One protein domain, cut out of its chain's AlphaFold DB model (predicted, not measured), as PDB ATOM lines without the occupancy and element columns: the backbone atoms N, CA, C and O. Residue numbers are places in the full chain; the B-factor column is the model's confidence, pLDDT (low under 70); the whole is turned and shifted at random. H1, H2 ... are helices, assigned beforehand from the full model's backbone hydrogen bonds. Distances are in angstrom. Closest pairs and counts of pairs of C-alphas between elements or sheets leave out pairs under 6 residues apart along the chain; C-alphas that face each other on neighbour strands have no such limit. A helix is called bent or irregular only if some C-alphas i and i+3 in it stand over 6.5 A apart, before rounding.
ATOM      1  N   ILE A  78       9.866  86.389  -8.126       86.75
ATOM      2  CA  ILE A  78       8.813  86.883  -7.223       86.75
ATOM      3  C   ILE A  78       7.458  86.240  -7.548       86.75
ATOM      4  O   ILE A  78       6.753  85.804  -6.639       86.75
ATOM      5  N   ILE A  79       7.089  86.146  -8.829       86.56
ATOM      6  CA  ILE A  79       5.846  85.495  -9.264       86.56
ATOM      7  C   ILE A  79       5.843  84.019  -8.851       86.56
ATOM      8  O   ILE A  79       4.870  83.561  -8.257       86.56
ATOM      9  N   ASN A  80       6.931  83.289  -9.102       86.31
ATOM     10  CA  ASN A  80       7.039  81.868  -8.766       86.31
ATOM     11  C   ASN A  80       6.956  81.620  -7.253       86.31
ATOM     12  O   ASN A  80       6.368  80.630  -6.829       86.31
ATOM     13  N   GLN A  81       7.477  82.538  -6.437       85.56
ATOM     14  CA  GLN A  81       7.329  82.488  -4.980       85.56
ATOM     15  C   GLN A  81       5.911  82.867  -4.530       85.56
ATOM     16  O   GLN A  81       5.381  82.276  -3.594       85.56
ATOM     17  N   ALA A  82       5.259  83.818  -5.203       83.75
ATOM     18  CA  ALA A  82       3.921  84.280  -4.845       83.75
ATOM     19  C   ALA A  82       2.801  83.309  -5.263       83.75
ATOM     20  O   ALA A  82       1.810  83.184  -4.541       83.75
ATOM     21  N   ILE A  83       2.934  82.613  -6.400       86.12
ATOM     22  CA  ILE A  83       1.889  81.733  -6.960       86.12
ATOM     23  C   ILE A  83       1.401  80.677  -5.954       86.12
ATOM     24  O   ILE A  83       0.180  80.565  -5.794       86.12
ATOM     25  N   PRO A  84       2.271  79.922  -5.251       84.38
ATOM     26  CA  PRO A  84       1.830  78.953  -4.251       84.38
ATOM     27  C   PRO A  84       0.996  79.598  -3.141       84.38
ATOM     28  O   PRO A  84      -0.074  79.092  -2.806       84.38
ATOM     29  N   HIS A  85       1.426  80.754  -2.627       80.31
ATOM     30  CA  HIS A  85       0.714  81.475  -1.570       80.31
ATOM     31  C   HIS A  85      -0.636  82.026  -2.045       80.31
ATOM     32  O   HIS A  85      -1.637  81.894  -1.343       80.31
ATOM     33  N   VAL A  86      -0.705  82.597  -3.251       84.94
ATOM     34  CA  VAL A  86      -1.970  83.081  -3.827       84.94
ATOM     35  C   VAL A  86      -2.928  81.918  -4.084       84.94
ATOM     36  O   VAL A  86      -4.105  82.008  -3.739       84.94
ATOM     37  N   SER A  87      -2.430  80.807  -4.631       86.00
ATOM     38  CA  SER A  87      -3.230  79.600  -4.880       86.00
ATOM     39  C   SER A  87      -3.806  79.048  -3.581       86.00
ATOM     40  O   SER A  87      -4.990  78.732  -3.506       86.00
ATOM     41  N   LEU A  88      -2.985  79.009  -2.534       80.06
ATOM     42  CA  LEU A  88      -3.379  78.614  -1.192       80.06
ATOM     43  C   LEU A  88      -4.514  79.502  -0.658       80.06
ATOM     44  O   LEU A  88      -5.531  78.985  -0.194       80.06
ATOM     45  N   VAL A  89      -4.384  80.825  -0.780       78.69
ATOM     46  CA  VAL A  89      -5.422  81.778  -0.355       78.69
ATOM     47  C   VAL A  89      -6.718  81.583  -1.143       78.69
ATOM     48  O   VAL A  89      -7.793  81.561  -0.547       78.69
ATOM     49  N   ILE A  90      -6.641  81.390  -2.464       85.62
ATOM     50  CA  ILE A  90      -7.820  81.123  -3.301       85.62
ATOM     51  C   ILE A  90      -8.524  79.845  -2.836       85.62
ATOM     52  O   ILE A  90      -9.739  79.856  -2.640       85.62
ATOM     53  N   VAL A  91      -7.778  78.762  -2.614       86.06
ATOM     54  CA  VAL A  91      -8.340  77.496  -2.125       86.06
ATOM     55  C   VAL A  91      -8.988  77.686  -0.752       86.06
ATOM     56  O   VAL A  91     -10.107  77.217  -0.545       86.06
ATOM     57  N   ALA A  92      -8.350  78.422   0.160       77.25
ATOM     58  CA  ALA A  92      -8.907  78.723   1.475       77.25
ATOM     59  C   ALA A  92     -10.228  79.509   1.383       77.25
ATOM     60  O   ALA A  92     -11.202  79.160   2.053       77.25
ATOM     61  N   ILE A  93     -10.295  80.527   0.515       79.44
ATOM     62  CA  ILE A  93     -11.520  81.302   0.264       79.44
ATOM     63  C   ILE A  93     -12.613  80.401  -0.319       79.44
ATOM     64  O   ILE A  93     -13.752  80.458   0.136       79.44
ATOM     65  N   VAL A  94     -12.288  79.543  -1.288       87.62
ATOM     66  CA  VAL A  94     -13.256  78.607  -1.881       87.62
ATOM     67  C   VAL A  94     -13.789  77.635  -0.829       87.62
ATOM     68  O   VAL A  94     -15.000  77.442  -0.739       87.62
ATOM     69  N   MET A  95     -12.922  77.068   0.014       81.62
ATOM     70  CA  MET A  95     -13.340  76.188   1.110       81.62
ATOM     71  C   MET A  95     -14.260  76.907   2.097       81.62
ATOM     72  O   MET A  95     -15.284  76.357   2.501       81.62
ATOM     73  N   LEU A  96     -13.943  78.152   2.447       75.69
ATOM     74  CA  LEU A  96     -14.790  78.983   3.294       75.69
ATOM     75  C   LEU A  96     -16.156  79.237   2.656       75.69
ATOM     76  O   LEU A  96     -17.174  79.065   3.323       75.69
ATOM     77  N   LEU A  97     -16.197  79.610   1.374       83.50
ATOM     78  CA  LEU A  97     -17.451  79.832   0.652       83.50
ATOM     79  C   LEU A  97     -18.293  78.555   0.589       83.50
ATOM     80  O   LEU A  97     -19.511  78.632   0.728       83.50
ATOM     81  N   ILE A  98     -17.663  77.385   0.446       83.94
ATOM     82  CA  ILE A  98     -18.351  76.091   0.513       83.94
ATOM     83  C   ILE A  98     -18.922  75.859   1.911       83.94
ATOM     84  O   ILE A  98     -20.089  75.499   2.023       83.94
ATOM     85  N   LEU A  99     -18.163  76.101   2.983       74.44
ATOM     86  CA  LEU A  99     -18.674  75.938   4.349       74.44
ATOM     87  C   LEU A  99     -19.846  76.877   4.639       74.44
ATOM     88  O   LEU A  99     -20.867  76.443   5.168       74.44
ATOM     89  N   VAL A 100     -19.730  78.148   4.258       73.44
ATOM     90  CA  VAL A 100     -20.823  79.117   4.400       73.44
ATOM     91  C   VAL A 100     -22.013  78.719   3.525       73.44
ATOM     92  O   VAL A 100     -23.147  78.810   3.972       73.44
ATOM     93  N   GLY A 101     -21.792  78.217   2.311       77.75
ATOM     94  CA  GLY A 101     -22.869  77.747   1.437       77.75
ATOM     95  C   GLY A 101     -23.587  76.502   1.970       77.75
ATOM     96  O   GLY A 101     -24.811  76.424   1.903       77.75
ATOM     97  N   VAL A 102     -22.838  75.543   2.521       78.31
ATOM     98  CA  VAL A 102     -23.359  74.266   3.037       78.31
ATOM     99  C   VAL A 102     -24.045  74.448   4.388       78.31
ATOM    100  O   VAL A 102     -25.092  73.854   4.626       78.31
ATOM    101  N   PHE A 103     -23.471  75.264   5.271       72.06
ATOM    102  CA  PHE A 103     -23.934  75.387   6.651       72.06
ATOM    103  C   PHE A 103     -24.644  76.716   6.950       72.06
ATOM    104  O   PHE A 103     -25.439  76.788   7.880       72.06
ATOM    105  N   GLY A 104     -24.417  77.773   6.172       64.25
ATOM    106  CA  GLY A 104     -24.846  79.140   6.496       64.25
ATOM    107  C   GLY A 104     -26.336  79.433   6.337       64.25
ATOM    108  O   GLY A 104     -26.753  80.546   6.641       64.25
ATOM    109  N   LYS A 105     -27.155  78.473   5.889       59.47
ATOM    110  CA  LYS A 105     -28.602  78.691   5.738       59.47
ATOM    111  C   LYS A 105     -29.406  78.459   7.025       59.47
ATOM    112  O   LYS A 105     -30.472  79.046   7.153       59.47
ATOM    113  N   ASP A 106     -28.864  77.694   7.980       59.25
ATOM    114  CA  ASP A 106     -29.548  77.328   9.236       59.25
ATOM    115  C   ASP A 106     -28.710  77.597  10.507       59.25
ATOM    116  O   ASP A 106     -29.116  77.229  11.613       59.25
ATOM    117  N   ILE A 107     -27.528  78.221  10.392       54.06
ATOM    118  CA  ILE A 107     -26.752  78.630  11.569       54.06
ATOM    119  C   ILE A 107     -27.241  80.008  12.008       54.06
ATOM    120  O   ILE A 107     -26.836  81.032  11.461       54.06
ATOM    121  N   ASP A 108     -28.079  80.022  13.041       58.59
ATOM    122  CA  ASP A 108     -28.333  81.210  13.851       58.59
ATOM    123  C   ASP A 108     -27.028  81.582  14.585       58.59
ATOM    124  O   ASP A 108     -26.739  81.131  15.699       58.59
ATOM    125  N   LEU A 109     -26.161  82.322  13.882       55.97
ATOM    126  CA  LEU A 109     -24.795  82.691  14.279       55.97
ATOM    127  C   LEU A 109     -24.741  83.485  15.596       55.97
ATOM    128  O   LEU A 109     -23.663  83.639  16.167       55.97
ATOM    129  N   MET A 110     -25.886  83.958  16.096       56.72
ATOM    130  CA  MET A 110     -26.003  84.771  17.308       56.72
ATOM    131  C   MET A 110     -26.927  84.180  18.389       56.72
ATOM    132  O   MET A 110     -27.301  84.893  19.318       56.72
ATOM    133  N   GLY A 111     -27.245  82.879  18.347       52.62
ATOM    134  CA  GLY A 111     -28.154  82.260  19.324       52.62
ATOM    135  C   GLY A 111     -27.825  80.808  19.677       52.62
ATOM    136  O   GLY A 111     -28.544  79.897  19.286       52.62
ATOM    137  N   THR A 112     -26.725  80.589  20.411       57.97
ATOM    138  CA  THR A 112     -26.484  79.404  21.276       57.97
ATOM    139  C   THR A 112     -26.761  78.003  20.697       57.97
ATOM    140  O   THR A 112     -27.120  77.082  21.431       57.97
ATOM    141  N   SER A 113     -26.506  77.773  19.407       64.12
ATOM    142  CA  SER A 113     -26.493  76.421  18.838       64.12
ATOM    143  C   SER A 113     -25.062  75.914  18.658       64.12
ATOM    144  O   SER A 113     -24.198  76.611  18.126       64.12
ATOM    145  N   PHE A 114     -24.812  74.669  19.071       63.50
ATOM    146  CA  PHE A 114     -23.537  73.942  18.947       63.50
ATOM    147  C   PHE A 114     -22.941  74.009  17.521       63.50
ATOM    148  O   PHE A 114     -21.728  73.955  17.338       63.50
ATOM    149  N   ALA A 115     -23.793  74.209  16.508       63.12
ATOM    150  CA  ALA A 115     -23.408  74.408  15.114       63.12
ATOM    151  C   ALA A 115     -22.582  75.689  14.860       63.12
ATOM    152  O   ALA A 115     -21.647  75.654  14.063       63.12
ATOM    153  N   GLY A 116     -22.868  76.796  15.556       70.31
ATOM    154  CA  GLY A 116     -22.114  78.049  15.410       70.31
ATOM    155  C   GLY A 116     -20.677  77.926  15.922       70.31
ATOM    156  O   GLY A 116     -19.737  78.360  15.259       70.31
ATOM    157  N   TRP A 117     -20.486  77.231  17.048       72.69
ATOM    158  CA  TRP A 117     -19.155  76.929  17.585       72.69
ATOM    159  C   TRP A 117     -18.347  76.006  16.673       72.69
ATOM    160  O   TRP A 117     -17.153  76.230  16.489       72.69
ATOM    161  N   ILE A 118     -18.990  75.013  16.049       68.75
ATOM    162  CA  ILE A 118     -18.338  74.139  15.063       68.75
ATOM    163  C   ILE A 118     -17.914  74.933  13.822       68.75
ATOM    164  O   ILE A 118     -16.815  74.712  13.316       68.75
ATOM    165  N   ALA A 119     -18.734  75.874  13.345       70.56
ATOM    166  CA  ALA A 119     -18.386  76.721  12.204       70.56
ATOM    167  C   ALA A 119     -17.182  77.629  12.508       70.56
ATOM    168  O   ALA A 119     -16.241  77.674  11.718       70.56
ATOM    169  N   ILE A 120     -17.165  78.279  13.678       76.69
ATOM    170  CA  ILE A 120     -16.037  79.117  14.122       76.69
ATOM    171  C   ILE A 120     -14.770  78.271  14.314       76.69
ATOM    172  O   ILE A 120     -13.697  78.666  13.862       76.69
ATOM    173  N   ALA A 121     -14.883  77.086  14.922       78.44
ATOM    174  CA  ALA A 121     -13.759  76.167  15.093       78.44
ATOM    175  C   ALA A 121     -13.218  75.654  13.747       78.44
ATOM    176  O   ALA A 121     -12.006  75.608  13.555       78.44
ATOM    177  N   SER A 122     -14.098  75.325  12.796       69.38
ATOM    178  CA  SER A 122     -13.716  74.884  11.446       69.38
ATOM    179  C   SER A 122     -13.038  76.005  10.661       69.38
ATOM    180  O   SER A 122     -12.029  75.779  10.001       69.38
ATOM    181  N   PHE A 123     -13.550  77.232  10.776       77.88
ATOM    182  CA  PHE A 123     -12.940  78.422  10.192       77.88
ATOM    183  C   PHE A 123     -11.549  78.690  10.783       77.88
ATOM    184  O   PHE A 123     -10.586  78.859  10.035       77.88
ATOM    185  N   GLY A 124     -11.414  78.642  12.112       82.56
ATOM    186  CA  GLY A 124     -10.125  78.776  12.793       82.56
ATOM    187  C   GLY A 124      -9.130  77.683  12.390       82.56
ATOM    188  O   GLY A 124      -7.966  77.981  12.136       82.56
ATOM    189  N   LEU A 125      -9.596  76.438  12.254       78.88
ATOM    190  CA  LEU A 125      -8.784  75.308  11.799       78.88
ATOM    191  C   LEU A 125      -8.308  75.484  10.351       78.88
ATOM    192  O   LEU A 125      -7.150  75.206  10.062       78.88
ATOM    193  N   ILE A 126      -9.163  75.975   9.450       77.75
ATOM    194  CA  ILE A 126      -8.797  76.268   8.055       77.75
ATOM    195  C   ILE A 126      -7.716  77.343   8.007       77.75
ATOM    196  O   ILE A 126      -6.675  77.118   7.396       77.75
ATOM    197  N   ILE A 127      -7.916  78.476   8.690       79.31
ATOM    198  CA  ILE A 127      -6.900  79.538   8.749       79.31
ATOM    199  C   ILE A 127      -5.603  78.997   9.354       79.31
ATOM    200  O   ILE A 127      -4.531  79.327   8.862       79.31
ATOM    201  N   TYR A 128      -5.681  78.136  10.370       75.94
ATOM    202  CA  TYR A 128      -4.505  77.506  10.962       75.94
ATOM    203  C   TYR A 128      -3.758  76.604   9.973       75.94
ATOM    204  O   TYR A 128      -2.555  76.773   9.799       75.94
ATOM    205  N   ILE A 129      -4.450  75.682   9.295       73.38
ATOM    206  CA  ILE A 129      -3.840  74.767   8.316       73.38
ATOM    207  C   ILE A 129      -3.187  75.567   7.188       73.38
ATOM    208  O   ILE A 129      -2.039  75.313   6.827       73.38
ATOM    209  N   PHE A 130      -3.901  76.557   6.658       73.06
ATOM    210  CA  PHE A 130      -3.425  77.370   5.549       73.06
ATOM    211  C   PHE A 130      -2.330  78.357   5.957       73.06
ATOM    212  O   PHE A 130      -1.368  78.526   5.217       73.06
ATOM    213  N   GLY A 131      -2.412  78.954   7.145       76.81
ATOM    214  CA  GLY A 131      -1.367  79.817   7.697       76.81
ATOM    215  C   GLY A 131      -0.084  79.047   8.008       76.81
ATOM    216  O   GLY A 131       1.010  79.512   7.687       76.81
ATOM    217  N   ALA A 132      -0.206  77.836   8.561       71.88
ATOM    218  CA  ALA A 132       0.925  76.939   8.772       71.88
ATOM    219  C   ALA A 132       1.567  76.522   7.439       71.88
ATOM    220  O   ALA A 132       2.780  76.640   7.289       71.88
ATOM    221  N   ALA A 133       0.760  76.121   6.448       66.44
ATOM    222  CA  ALA A 133       1.243  75.766   5.112       66.44
ATOM    223  C   ALA A 133       1.865  76.955   4.355       66.44
ATOM    224  O   ALA A 133       2.810  76.773   3.594       66.44
ATOM    225  N   ALA A 134       1.380  78.179   4.585       70.19
ATOM    226  CA  ALA A 134       1.952  79.404   4.027       70.19
ATOM    227  C   ALA A 134       3.248  79.848   4.728       70.19
ATOM    228  O   ALA A 134       3.846  80.841   4.319       70.19
ATOM    229  N   GLY A 135       3.677  79.149   5.783       71.56
ATOM    230  CA  GLY A 135       4.894  79.482   6.511       71.56
ATOM    231  C   GLY A 135       4.779  80.755   7.352       71.56
ATOM    232  O   GLY A 135       5.802  81.366   7.645       71.56
ATOM    233  N   TRP A 136       3.575  81.153   7.794       72.94
ATOM    234  CA  TRP A 136       3.361  82.355   8.626       72.94
ATOM    235  C   TRP A 136       4.074  82.340   9.991       72.94
ATOM    236  O   TRP A 136       3.934  83.288  10.760       72.94
ATOM    237  N   GLY A 137       4.866  81.309  10.301       63.47
ATOM    238  CA  GLY A 137       5.777  81.326  11.444       63.47
ATOM    239  C   GLY A 137       5.059  81.552  12.771       63.47
ATOM    240  O   GLY A 137       5.577  82.242  13.645       63.47
ATOM    241  N   TRP A 138       3.846  81.015  12.921       67.81
ATOM    242  CA  TRP A 138       3.109  81.129  14.172       67.81
ATOM    243  C   TRP A 138       3.915  80.452  15.279       67.81
ATOM    244  O   TRP A 138       4.187  79.253  15.216       67.81
ATOM    245  N   ASN A 139       4.322  81.234  16.282       65.56
ATOM    246  CA  ASN A 139       5.004  80.727  17.466       65.56
ATOM    247  C   ASN A 139       4.001  79.907  18.273       65.56
ATOM    248  O   ASN A 139       3.230  80.425  19.082       65.56
ATOM    249  N   ILE A 140       3.974  78.612  17.982       63.62
ATOM    250  CA  ILE A 140       3.095  77.680  18.656       63.62
ATOM    251  C   ILE A 140       3.629  77.505  20.081       63.62
ATOM    252  O   ILE A 140       4.829  77.259  20.245       63.62
ATOM    253  N   PRO A 141       2.796  77.635  21.127       71.50
ATOM    254  CA  PRO A 141       3.260  77.396  22.485       71.50
ATOM    255  C   PRO A 141       3.843  75.977  22.597       71.50
ATOM    256  O   PRO A 141       3.324  75.048  21.981       71.50
ATOM    257  N   ASN A 142       4.931  75.810  23.361       73.88
ATOM    258  CA  ASN A 142       5.799  74.615  23.330       73.88
ATOM    259  C   ASN A 142       5.057  73.269  23.454       73.88
ATOM    260  O   ASN A 142       5.502  72.263  22.910       73.88
ATOM    261  N   TRP A 143       3.901  73.248  24.120       72.88
ATOM    262  CA  TRP A 143       3.053  72.064  24.278       72.88
ATOM    263  C   TRP A 143       2.333  71.613  22.990       72.88
ATOM    264  O   TRP A 143       1.917  70.462  22.912       72.88
ATOM    265  N   LEU A 144       2.220  72.470  21.969       70.25
ATOM    266  CA  LEU A 144       1.773  72.123  20.610       70.25
ATOM    267  C   LEU A 144       2.944  71.980  19.618       70.25
ATOM    268  O   LEU A 144       2.716  71.756  18.430       70.25
ATOM    269  N   GLY A 145       4.202  72.081  20.066       70.50
ATOM    270  CA  GLY A 145       5.376  71.988  19.186       70.50
ATOM    271  C   GLY A 145       5.471  70.667  18.409       70.50
ATOM    272  O   GLY A 145       6.065  70.620  17.334       70.50
ATOM    273  N   TRP A 146       4.816  69.614  18.904       72.75
ATOM    274  CA  TRP A 146       4.700  68.309  18.246       72.75
ATOM    275  C   TRP A 146       3.933  68.353  16.911       72.75
ATOM    276  O   TRP A 146       4.172  67.502  16.056       72.75
ATOM    277  N   LEU A 147       3.076  69.362  16.694       66.44
ATOM    278  CA  LEU A 147       2.355  69.586  15.431       66.44
ATOM    279  C   LEU A 147       3.210  70.253  14.349       66.44
ATOM    280  O   LEU A 147       2.790  70.312  13.200       66.44
ATOM    281  N   ARG A 148       4.407  70.743  14.689       68.19
ATOM    282  CA  ARG A 148       5.325  71.357  13.717       68.19
ATOM    283  C   ARG A 148       6.061  70.324  12.858       68.19
ATOM    284  O   ARG A 148       6.759  70.693  11.922       68.19
ATOM    285  N   ASN A 149       5.958  69.043  13.210       76.00
ATOM    286  CA  ASN A 149       6.532  67.953  12.435       76.00
ATOM    287  C   ASN A 149       5.543  67.540  11.334       76.00
ATOM    288  O   ASN A 149       4.438  67.092  11.639       76.00
ATOM    289  N   GLU A 150       5.956  67.670  10.071       70.44
ATOM    290  CA  GLU A 150       5.143  67.393   8.875       70.44
ATOM    291  C   GLU A 150       4.506  65.996   8.904       70.44
ATOM    292  O   GLU A 150       3.329  65.825   8.580       70.44
ATOM    293  N   SER A 151       5.259  64.997   9.378       76.56
ATOM    294  CA  SER A 151       4.784  63.611   9.477       76.56
ATOM    295  C   SER A 151       3.656  63.473  10.500       76.56
ATOM    296  O   SER A 151       2.656  62.795  10.262       76.56
ATOM    297  N   THR A 152       3.794  64.152  11.639       76.88
ATOM    298  CA  THR A 152       2.800  64.132  12.714       76.88
ATOM    299  C   THR A 152       1.553  64.913  12.318       76.88
ATOM    300  O   THR A 152       0.441  64.460  12.583       76.88
ATOM    301  N   GLN A 153       1.713  66.044  11.626       70.44
ATOM    302  CA  GLN A 153       0.599  66.834  11.108       70.44
ATOM    303  C   GLN A 153      -0.237  66.032  10.103       70.44
ATOM    304  O   GLN A 153      -1.463  65.999  10.221       70.44
ATOM    305  N   ALA A 154       0.411  65.338   9.161       74.88
ATOM    306  CA  ALA A 154      -0.271  64.483   8.192       74.88
ATOM    307  C   ALA A 154      -1.027  63.333   8.877       74.88
ATOM    308  O   ALA A 154      -2.188  63.079   8.559       74.88
ATOM    309  N   LEU A 155      -0.409  62.676   9.863       81.25
ATOM    310  CA  LEU A 155      -1.032  61.582  10.610       81.25
ATOM    311  C   LEU A 155      -2.242  62.055  11.431       81.25
ATOM    312  O   LEU A 155      -3.287  61.404  11.416       81.25
ATOM    313  N   VAL A 156      -2.139  63.209  12.097       76.25
ATOM    314  CA  VAL A 156      -3.258  63.822  12.834       76.25
ATOM    315  C   VAL A 156      -4.393  64.200  11.886       76.25
ATOM    316  O   VAL A 156      -5.551  63.920  12.193       76.25
ATOM    317  N   LEU A 157      -4.078  64.788  10.727       75.00
ATOM    318  CA  LEU A 157      -5.068  65.131   9.707       75.00
ATOM    319  C   LEU A 157      -5.807  63.879   9.219       75.00
ATOM    320  O   LEU A 157      -7.034  63.887   9.150       75.00
ATOM    321  N   ILE A 158      -5.074  62.797   8.940       82.69
ATOM    322  CA  ILE A 158      -5.651  61.514   8.526       82.69
ATOM    323  C   ILE A 158      -6.604  60.993   9.602       82.69
ATOM    324  O   ILE A 158      -7.754  60.704   9.286       82.69
ATOM    325  N   ILE A 159      -6.176  60.927  10.867       86.94
ATOM    326  CA  ILE A 159      -7.020  60.442  11.972       86.94
ATOM    327  C   ILE A 159      -8.269  61.313  12.140       86.94
ATOM    328  O   ILE A 159      -9.365  60.785  12.319       86.94
ATOM    329  N   LEU A 160      -8.123  62.637  12.058       79.50
ATOM    330  CA  LEU A 160      -9.229  63.580  12.200       79.50
ATOM    331  C   LEU A 160     -10.248  63.406  11.071       79.50
ATOM    332  O   LEU A 160     -11.435  63.236  11.346       79.50
ATOM    333  N   VAL A 161      -9.798  63.394   9.814       77.75
ATOM    334  CA  VAL A 161     -10.667  63.182   8.645       77.75
ATOM    335  C   VAL A 161     -11.363  61.827   8.742       77.75
ATOM    336  O   VAL A 161     -12.571  61.743   8.536       77.75
ATOM    337  N   PHE A 162     -10.636  60.779   9.128       86.94
ATOM    338  CA  PHE A 162     -11.194  59.442   9.296       86.94
ATOM    339  C   PHE A 162     -12.251  59.397  10.410       86.94
ATOM    340  O   PHE A 162     -13.326  58.831  10.223       86.94
ATOM    341  N   GLY A 163     -11.997  60.060  11.541       85.56
ATOM    342  CA  GLY A 163     -12.949  60.190  12.644       85.56
ATOM    343  C   GLY A 163     -14.214  60.953  12.248       85.56
ATOM    344  O   GLY A 163     -15.317  60.521  12.579       85.56
ATOM    345  N   VAL A 164     -14.077  62.041  11.481       80.06
ATOM    346  CA  VAL A 164     -15.217  62.791  10.931       80.06
ATOM    347  C   VAL A 164     -16.025  61.929   9.964       80.06
ATOM    348  O   VAL A 164     -17.250  61.928  10.046       80.06
ATOM    349  N   ILE A 165     -15.366  61.160   9.091       82.81
ATOM    350  CA  ILE A 165     -16.034  60.232   8.169       82.81
ATOM    351  C   ILE A 165     -16.820  59.173   8.949       82.81
ATOM    352  O   ILE A 165     -18.008  58.993   8.685       82.81
ATOM    353  N   ILE A 166     -16.210  58.521   9.946       82.75
ATOM    354  CA  ILE A 166     -16.901  57.534  10.792       82.75
ATOM    355  C   ILE A 166     -18.084  58.179  11.507       82.75
ATOM    356  O   ILE A 166     -19.169  57.603  11.528       82.75
ATOM    357  N   TRP A 167     -17.908  59.374  12.066       84.31
ATOM    358  CA  TRP A 167     -18.979  60.086  12.754       84.31
ATOM    359  C   TRP A 167     -20.136  60.437  11.812       84.31
ATOM    360  O   TRP A 167     -21.297  60.298  12.191       84.31
ATOM    361  N   LEU A 168     -19.835  60.839  10.576       77.00
ATOM    362  CA  LEU A 168     -20.831  61.195   9.569       77.00
ATOM    363  C   LEU A 168     -21.580  59.962   9.041       77.00
ATOM    364  O   LEU A 168     -22.787  60.040   8.837       77.00
ATOM    365  N   ILE A 169     -20.892  58.825   8.895       84.25
ATOM    366  CA  ILE A 169     -21.491  57.536   8.506       84.25
ATOM    367  C   ILE A 169     -22.335  56.949   9.647       84.25
ATOM    368  O   ILE A 169     -23.438  56.466   9.418       84.25
ATOM    369  N   THR A 170     -21.840  57.015  10.883       86.75
ATOM    370  CA  THR A 170     -22.508  56.449  12.072       86.75
ATOM    371  C   THR A 170     -23.671  57.318  12.557       86.75
ATOM    372  O   THR A 170     -24.434  56.915  13.432       86.75
ATOM    373  N   LYS A 171     -23.843  58.526  12.005       74.75
ATOM    374  CA  LYS A 171     -24.981  59.386  12.323       74.75
ATOM    375  C   LYS A 171     -26.248  58.809  11.694       74.75
ATOM    376  O   LYS A 171     -26.694  59.245  10.635       74.75
TER     377      LYS A 171
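What this domain is: This is residues 78 to 171 of the 195 residues of an uncharacterized protein of Candidatus Woesearchaeota archaeon (UniProt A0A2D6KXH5). Look first for a long helical hairpin, H1 and H2 side by side and running opposite ways, with a third long helix, H4, set across a gap from H2, so that the three make a loose triangle. The short H3 makes a corner with the beginning of H4 and joins it to the hairpin; residues 158 to 171, mostly H4, stick out freely, as do residues 78 to 83 of H1. The printed part has 94 residues, with four named helices in the order H1, H2, H3, H4 and no named strand; its class is all helix. It is loose, with a radius of gyration of the C-alphas of 15.7 A, and spans 43 by 30 by 26 A.

How they stand to each other: Begin at H1, residues 78 to 103, the longest helix by residues. H2, residues 114 to 133, touches it, and the closest C-alphas, those of Leu 88 and Phe 130, are 6.9 A apart. The two form a hairpin, running opposite ways at a shallow tilt of 10 degrees. Move on to H3, residues 142 to 148, which is apart from H1 and H2. H4, residues 150 to 170, is close to H3 but not clearly touching it; their closest C-alphas, those of Leu 147 and Gln 153, are 5.4 A apart, and their lines stand about perpendicular, at 86 degrees. H4 is apart from H1 and from H2. In H2 and H4 every O i to N i+4 pair is within hydrogen-bond range; in H1 it is 20 of 22, and in H3 0 of 3, beside 3 of 4 O i to N i+3 pairs.

Where its parts are: Find C-alpha 78 at (8.813, 86.883, -7.223); from there H1 runs 37.4 A to C-alpha 103 at (-23.934, 75.387, 6.651). H1 is irregular, but only just: C-alphas 81 and 84 are 6.6 A apart. H2, residues 114 to 133, runs 28.4 A from first to last C-alpha. H3, residues 142 to 148, covers 10.2 A and is irregular, with C-alphas 143 and 146 7.3 A apart. H4, residues 150 to 170, runs 29.9 A and ends at C-alpha 170, (-22.508, 56.449, 12.072).

The domain as a whole: The two C-alphas farthest apart are those of Ile 78 and Lys 171, at 47.8 A. The printed part has no cut. The link from H3 to H4 is tight; those from H1 to H2 and from H2 to H3 are short. The mean pLDDT of the printed part is 75.0, and 21 residues are under 70, among them residues 104 to 115 and 137 to 140.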